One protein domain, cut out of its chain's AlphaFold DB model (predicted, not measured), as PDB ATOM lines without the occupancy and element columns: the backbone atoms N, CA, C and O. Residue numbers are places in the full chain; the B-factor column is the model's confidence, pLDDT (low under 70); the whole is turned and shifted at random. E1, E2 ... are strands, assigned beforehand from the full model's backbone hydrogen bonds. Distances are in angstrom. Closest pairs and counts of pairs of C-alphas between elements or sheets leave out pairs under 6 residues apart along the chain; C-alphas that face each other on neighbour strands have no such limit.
ATOM      1  N   ILE A  38     180.527 183.854 172.962       90.36
ATOM      2  CA  ILE A  38     180.021 185.148 172.496       90.36
ATOM      3  C   ILE A  38     179.490 185.941 173.683       90.36
ATOM      4  O   ILE A  38     178.555 185.519 174.360       90.36
ATOM      5  N   ALA A  39     180.070 187.119 173.903       89.86
ATOM      6  CA  ALA A  39     179.612 188.094 174.883       89.86
ATOM      7  C   ALA A  39     178.588 189.051 174.249       89.86
ATOM      8  O   ALA A  39     178.940 190.020 173.573       89.86
ATOM      9  N   PHE A  40     177.303 188.805 174.488       85.56
ATOM     10  CA  PHE A  40     176.211 189.668 174.059       85.56
ATOM     11  C   PHE A  40     175.974 190.800 175.051       85.56
ATOM     12  O   PHE A  40     175.454 190.597 176.150       85.56
ATOM     13  N   LYS A  41     176.291 192.027 174.635       83.07
ATOM     14  CA  LYS A  41     175.825 193.233 175.319       83.07
ATOM     15  C   LYS A  41     174.538 193.715 174.662       83.07
ATOM     16  O   LYS A  41     174.534 194.099 173.496       83.07
ATOM     17  N   MET A  42     173.456 193.737 175.431       75.91
ATOM     18  CA  MET A  42     172.170 194.242 174.966       75.91
ATOM     19  C   MET A  42     171.910 195.661 175.463       75.91
ATOM     20  O   MET A  42     171.867 195.915 176.668       75.91
ATOM     21  N   GLU A  43     171.647 196.572 174.532       68.32
ATOM     22  CA  GLU A  43     171.114 197.904 174.819       68.32
ATOM     23  C   GLU A  43     169.673 197.973 174.300       68.32
ATOM     24  O   GLU A  43     169.428 198.226 173.124       68.32
ATOM     25  N   CYS A  44     168.692 197.698 175.168       64.84
ATOM     26  CA  CYS A  44     167.289 197.886 174.796       64.84
ATOM     27  C   CYS A  44     166.960 199.385 174.720       64.84
ATOM     28  O   CYS A  44     167.286 200.132 175.654       64.84
ATOM     29  N   PRO A  45     166.257 199.842 173.668       54.61
ATOM     30  CA  PRO A  45     165.854 201.232 173.568       54.61
ATOM     31  C   PRO A  45     164.836 201.571 174.667       54.61
ATOM     32  O   PRO A  45     163.860 200.856 174.882       54.61
ATOM     33  N   LYS A  46     165.135 202.662 175.384       49.39
ATOM     34  CA  LYS A  46     164.323 203.419 176.355       49.39
ATOM     35  C   LYS A  46     163.051 202.725 176.879       49.39
ATOM     36  O   LYS A  46     162.002 202.770 176.249       49.39
ATOM     37  N   GLY A  47     163.116 202.238 178.121       48.03
ATOM     38  CA  GLY A  47     161.925 202.110 178.976       48.03
ATOM     39  C   GLY A  47     161.761 200.783 179.711       48.03
ATOM     40  O   GLY A  47     161.102 200.750 180.746       48.03
ATOM     41  N   LYS A  48     162.401 199.700 179.259       49.80
ATOM     42  CA  LYS A  48     162.465 198.442 180.019       49.80
ATOM     43  C   LYS A  48     163.894 197.919 180.017       49.80
ATOM     44  O   LYS A  48     164.349 197.286 179.071       49.80
ATOM     45  N   TYR A  49     164.616 198.233 181.091       52.11
ATOM     46  CA  TYR A  49     165.958 197.721 181.360       52.11
ATOM     47  C   TYR A  49     165.881 196.229 181.698       52.11
ATOM     48  O   TYR A  49     165.990 195.859 182.864       52.11
ATOM     49  N   PHE A  50     165.694 195.367 180.699       53.69
ATOM     50  CA  PHE A  50     165.707 193.923 180.941       53.69
ATOM     51  C   PHE A  50     167.080 193.442 181.433       53.69
ATOM     52  O   PHE A  50     167.142 192.497 182.212       53.69
ATOM     53  N   PHE A  51     168.164 194.166 181.110       59.18
ATOM     54  CA  PHE A  51     169.514 193.705 181.435       59.18
ATOM     55  C   PHE A  51     170.409 194.660 182.229       59.18
ATOM     56  O   PHE A  51     171.481 194.225 182.602       59.18
ATOM     57  N   LYS A  52     170.031 195.900 182.583       61.49
ATOM     58  CA  LYS A  52     170.908 196.829 183.359       61.49
ATOM     59  C   LYS A  52     172.392 196.831 182.894       61.49
ATOM     60  O   LYS A  52     173.290 196.720 183.722       61.49
ATOM     61  N   ASN A  53     172.655 196.913 181.586       64.41
ATOM     62  CA  ASN A  53     174.006 196.817 180.995       64.41
ATOM     63  C   ASN A  53     174.753 195.492 181.250       64.41
ATOM     64  O   ASN A  53     175.976 195.449 181.138       64.41
ATOM     65  N   LYS A  54     174.051 194.414 181.606       72.51
ATOM     66  CA  LYS A  54     174.653 193.095 181.789       72.51
ATOM     67  C   LYS A  54     174.983 192.466 180.440       72.51
ATOM     68  O   LYS A  54     174.201 192.545 179.493       72.51
ATOM     69  N   THR A  55     176.137 191.821 180.411       81.99
ATOM     70  CA  THR A  55     176.597 190.981 179.310       81.99
ATOM     71  C   THR A  55     176.099 189.556 179.532       81.99
ATOM     72  O   THR A  55     176.168 189.051 180.653       81.99
ATOM     73  N   ILE A  56     175.584 188.930 178.479       85.57
ATOM     74  CA  ILE A  56     175.190 187.520 178.453       85.57
ATOM     75  C   ILE A  56     176.251 186.762 177.662       85.57
ATOM     76  O   ILE A  56     176.558 187.143 176.537       85.57
ATOM     77  N   ASN A  57     176.784 185.686 178.225       89.69
ATOM     78  CA  ASN A  57     177.773 184.843 177.574       89.69
ATOM     79  C   ASN A  57     177.109 183.585 177.014       89.69
ATOM     80  O   ASN A  57     176.461 182.835 177.748       89.69
ATOM     81  N   PHE A  58     177.300 183.349 175.722       89.24
ATOM     82  CA  PHE A  58     176.875 182.148 175.019       89.24
ATOM     83  C   PHE A  58     178.088 181.270 174.744       89.24
ATOM     84  O   PHE A  58     178.995 181.668 174.012       89.24
ATOM     85  N   TYR A  59     178.102 180.085 175.340       89.03
ATOM     86  CA  TYR A  59     179.199 179.138 175.204       89.03
ATOM     87  C   TYR A  59     178.909 178.143 174.090       89.03
ATOM     88  O   TYR A  59     177.811 177.588 174.011       89.03
ATOM     89  N   VAL A  60     179.913 177.893 173.256       84.40
ATOM     90  CA  VAL A  60     179.849 176.856 172.230       84.40
ATOM     91  C   VAL A  60     180.113 175.495 172.889       84.40
ATOM     92  O   VAL A  60     181.029 175.377 173.709       84.40
ATOM     93  N   PRO A  61     179.362 174.433 172.551       83.33
ATOM     94  CA  PRO A  61     179.666 173.105 173.057       83.33
ATOM     95  C   PRO A  61     181.072 172.673 172.621       83.33
ATOM     96  O   PRO A  61     181.385 172.685 171.432       83.33
ATOM     97  N   LYS A  62     181.889 172.151 173.548       80.37
ATOM     98  CA  LYS A  62     183.253 171.648 173.253       80.37
ATOM     99  C   LYS A  62     183.319 170.603 172.127       80.37
ATOM    100  O   LYS A  62     184.370 170.383 171.541       80.37
ATOM    101  N   ARG A  63     182.196 169.952 171.809       77.46
ATOM    102  CA  ARG A  63     182.081 168.970 170.718       77.46
ATOM    103  C   ARG A  63     181.940 169.595 169.328       77.46
ATOM    104  O   ARG A  63     182.107 168.881 168.346       77.46
ATOM    105  N   ALA A  64     181.604 170.881 169.236       77.76
ATOM    106  CA  ALA A  64     181.527 171.593 167.962       77.76
ATOM    107  C   ALA A  64     182.920 171.853 167.366       77.76
ATOM    108  O   ALA A  64     183.051 172.019 166.154       77.76
ATOM    109  N   PHE A  65     183.956 171.843 168.209       77.11
ATOM    110  CA  PHE A  65     185.336 172.040 167.799       77.11
ATOM    111  C   PHE A  65     185.836 170.842 167.006       77.11
ATOM    112  O   PHE A  65     185.923 169.723 167.518       77.11
ATOM    113  N   LYS A  66     186.175 171.083 165.737       72.70
ATOM    114  CA  LYS A  66     186.844 170.096 164.898       72.70
ATOM    115  C   LYS A  66     188.331 170.391 164.923       72.70
ATOM    116  O   LYS A  66     188.771 171.485 164.593       72.70
ATOM    117  N   TYR A  67     189.102 169.384 165.309       69.04
ATOM    118  CA  TYR A  67     190.547 169.432 165.187       69.04
ATOM    119  C   TYR A  67     190.953 168.832 163.847       69.04
ATOM    120  O   TYR A  67     190.758 167.634 163.617       69.04
ATOM    121  N   PHE A  68     191.517 169.644 162.957       64.85
ATOM    122  CA  PHE A  68     192.030 169.162 161.682       64.85
ATOM    123  C   PHE A  68     193.380 169.800 161.373       64.85
ATOM    124  O   PHE A  68     193.530 171.010 161.394       64.85
ATOM    125  N   ARG A  69     194.392 168.972 161.080       65.00
ATOM    126  CA  ARG A  69     195.741 169.426 160.679       65.00
ATOM    127  C   ARG A  69     196.390 170.470 161.603       65.00
ATOM    128  O   ARG A  69     197.188 171.272 161.140       65.00
ATOM    129  N   ARG A  70     196.146 170.372 162.915       66.90
ATOM    130  CA  ARG A  70     196.632 171.322 163.939       66.90
ATOM    131  C   ARG A  70     195.958 172.690 163.917       66.90
ATOM    132  O   ARG A  70     196.374 173.560 164.668       66.90
ATOM    133  N   GLU A  71     194.904 172.843 163.133       69.34
ATOM    134  CA  GLU A  71     194.030 174.002 163.163       69.34
ATOM    135  C   GLU A  71     192.720 173.598 163.849       69.34
ATOM    136  O   GLU A  71     192.167 172.512 163.619       69.34
ATOM    137  N   TYR A  72     192.265 174.451 164.764       72.67
ATOM    138  CA  TYR A  72     190.944 174.346 165.366       72.67
ATOM    139  C   TYR A  72     190.012 175.238 164.563       72.67
ATOM    140  O   TYR A  72     190.022 176.454 164.716       72.67
ATOM    141  N   GLU A  73     189.210 174.621 163.704       76.63
ATOM    142  CA  GLU A  73     188.153 175.314 162.981       76.63
ATOM    143  C   GLU A  73     186.811 174.824 163.516       76.63
ATOM    144  O   GLU A  73     186.568 173.623 163.685       76.63
ATOM    145  N   PHE A  74     185.916 175.756 163.804       81.40
ATOM    146  CA  PHE A  74     184.553 175.422 164.167       81.40
ATOM    147  C   PHE A  74     183.608 176.478 163.618       81.40
ATOM    148  O   PHE A  74     183.914 177.665 163.546       81.40
ATOM    149  N   PHE A  75     182.433 176.006 163.235       85.24
ATOM    150  CA  PHE A  75     181.300 176.834 162.889       85.24
ATOM    151  C   PHE A  75     180.163 176.392 163.795       85.24
ATOM    152  O   PHE A  75     179.866 175.195 163.875       85.24
ATOM    153  N   TYR A  76     179.557 177.343 164.496       87.30
ATOM    154  CA  TYR A  76     178.426 177.069 165.362       87.30
ATOM    155  C   TYR A  76     177.319 178.078 165.098       87.30
ATOM    156  O   TYR A  76     177.531 179.285 165.197       87.30
ATOM    157  N   ASP A  77     176.146 177.554 164.760       90.38
ATOM    158  CA  ASP A  77     174.924 178.331 164.663       90.38
ATOM    159  C   ASP A  77     174.193 178.245 166.004       90.38
ATOM    160  O   ASP A  77     173.752 177.172 166.419       90.38
ATOM    161  N   PHE A  78     174.103 179.382 166.691       87.97
ATOM    162  CA  PHE A  78     173.343 179.515 167.932       87.97
ATOM    163  C   PHE A  78     171.829 179.414 167.681       87.97
ATOM    164  O   PHE A  78     171.067 179.157 168.609       87.97
ATOM    165  N   GLY A  79     171.377 179.574 166.440       91.45
ATOM    166  CA  GLY A  79     169.967 179.625 166.102       91.45
ATOM    167  C   GLY A  79     169.306 180.884 166.656       91.45
ATOM    168  O   GLY A  79     169.919 181.947 166.779       91.45
ATOM    169  N   GLU A  80     168.025 180.763 166.984       90.45
ATOM    170  CA  GLU A  80     167.209 181.884 167.435       90.45
ATOM    171  C   GLU A  80     166.999 181.843 168.949       90.45
ATOM    172  O   GLU A  80     166.511 180.857 169.505       90.45
ATOM    173  N   TYR A  81     167.322 182.951 169.620       86.60
ATOM    174  CA  TYR A  81     167.062 183.135 171.044       86.60
ATOM    175  C   TYR A  81     166.185 184.358 171.279       86.60
ATOM    176  O   TYR A  81     166.539 185.480 170.915       86.60
ATOM    177  N   GLU A  82     165.066 184.155 171.977       83.96
ATOM    178  CA  GLU A  82     164.256 185.256 172.483       83.96
ATOM    179  C   GLU A  82     164.988 185.916 173.648       83.96
ATOM    180  O   GLU A  82     165.061 185.382 174.761       83.96
ATOM    181  N   ALA A  83     165.527 187.100 173.392       77.65
ATOM    182  CA  ALA A  83     166.385 187.771 174.345       77.65
ATOM    183  C   ALA A  83     165.675 188.073 175.673       77.65
ATOM    184  O   ALA A  83     166.290 187.983 176.732       77.65
ATOM    185  N   SER A  84     164.364 188.347 175.657       75.15
ATOM    186  CA  SER A  84     163.581 188.565 176.882       75.15
ATOM    187  C   SER A  84     163.418 187.312 177.757       75.15
ATOM    188  O   SER A  84     163.114 187.427 178.946       75.15
ATOM    189  N   SER A  85     163.652 186.121 177.200       77.74
ATOM    190  CA  SER A  85     163.532 184.843 177.908       77.74
ATOM    191  C   SER A  85     164.828 184.406 178.598       77.74
ATOM    192  O   SER A  85     164.815 183.455 179.385       77.74
ATOM    193  N   ILE A  86     165.943 185.101 178.356       76.65
ATOM    194  CA  ILE A  86     167.239 184.774 178.953       76.65
ATOM    195  C   ILE A  86     167.267 185.244 180.412       76.65
ATOM    196  O   ILE A  86     167.370 186.430 180.716       76.65
ATOM    197  N   LYS A  87     167.183 184.283 181.337       71.77
ATOM    198  CA  LYS A  87     167.195 184.535 182.790       71.77
ATOM    199  C   LYS A  87     168.591 184.462 183.412       71.77
ATOM    200  O   LYS A  87     168.810 185.022 184.486       71.77
ATOM    201  N   HIS A  88     169.518 183.765 182.758       72.57
ATOM    202  CA  HIS A  88     170.872 183.518 183.250       72.57
ATOM    203  C   HIS A  88     171.900 184.277 182.416       72.57
ATOM    204  O   HIS A  88     171.725 184.464 181.219       72.57
ATOM    205  N   LEU A  89     172.988 184.702 183.061       76.43
ATOM    206  CA  LEU A  89     174.077 185.410 182.380       76.43
ATOM    207  C   LEU A  89     174.972 184.486 181.559       76.43
ATOM    208  O   LEU A  89     175.684 184.971 180.694       76.43
ATOM    209  N   ASN A  90     174.915 183.181 181.819       79.33
ATOM    210  CA  ASN A  90     175.652 182.172 181.077       79.33
ATOM    211  C   ASN A  90     174.647 181.205 180.458       79.33
ATOM    212  O   ASN A  90     173.823 180.624 181.172       79.33
ATOM    213  N   VAL A  91     174.721 181.051 179.142       79.30
ATOM    214  CA  VAL A  91     173.941 180.094 178.365       79.30
ATOM    215  C   VAL A  91     174.914 179.055 177.826       79.30
ATOM    216  O   VAL A  91     175.800 179.368 177.032       79.30
ATOM    217  N   HIS A  92     174.762 177.823 178.305       80.60
ATOM    218  CA  HIS A  92     175.480 176.661 177.796       80.60
ATOM    219  C   HIS A  92     174.528 175.904 176.880       80.60
ATOM    220  O   HIS A  92     173.458 175.490 177.334       80.60
ATOM    221  N   VAL A  93     174.899 175.798 175.607       70.60
ATOM    222  CA  VAL A  93     174.126 175.079 174.588       70.60
ATOM    223  C   VAL A  93     174.543 173.613 174.533       70.60
ATOM    224  O   VAL A  93     175.736 173.324 174.793       70.60
TER     225      VAL A  93
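This is residues 38 to 93 of the 93 residues of an uncharacterized protein of Strongyloides stercoralis (UniProt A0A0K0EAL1). This is a loose rod with little regular structure: a small sheet of E1, E2 and E5 lies between the loop of residues 42 to 54 and the hairpin E3 and E4, whose residues 67 to 72 stick out. Residues 74 to 89 run back from hairpin to sheet. The 56 printed residues hold five named strands, E1 to E5, and no named helix; 18 residues are in named elements, all strand. The sheet, order E1, E2, E5, is mixed; the radius of gyration of the C-alphas is 14.7 A, the spans 50 by 16 by 15 A.

Start at E1, residues 38 to 41, an antiparallel hairpin with E2, residues 55 to 59, at 162 degrees; N 40 and O 56, 2.7 A apart, are within hydrogen-bond range. E3, residues 66 to 68, and E4, residues 71 to 73, form an antiparallel hairpin at 147 degrees, with N 71 and O 68 at 2.9 A. E5, residues 90 to 92, is parallel to E2 at 17 degrees, with N 91 and O 57 at 2.9 A. E2 and E3 are apart.

Find C-alpha 38 at (180.021, 185.148, 172.496), where E1 begins its 9.5 A; E2 covers 12.8 A, E3 6.2 A, E4 6.0 A, and E5 6.4 A to C-alpha 92 at (175.480, 176.661, 177.796).

The C-alphas farthest apart, Gly 47 and Arg 69, are 50.5 A apart. The printed part has no cut; links E1 to E2 and E4 to E5 are long. In this model, pLDDT is under 70 at residues 43 to 53 and 67 to 71.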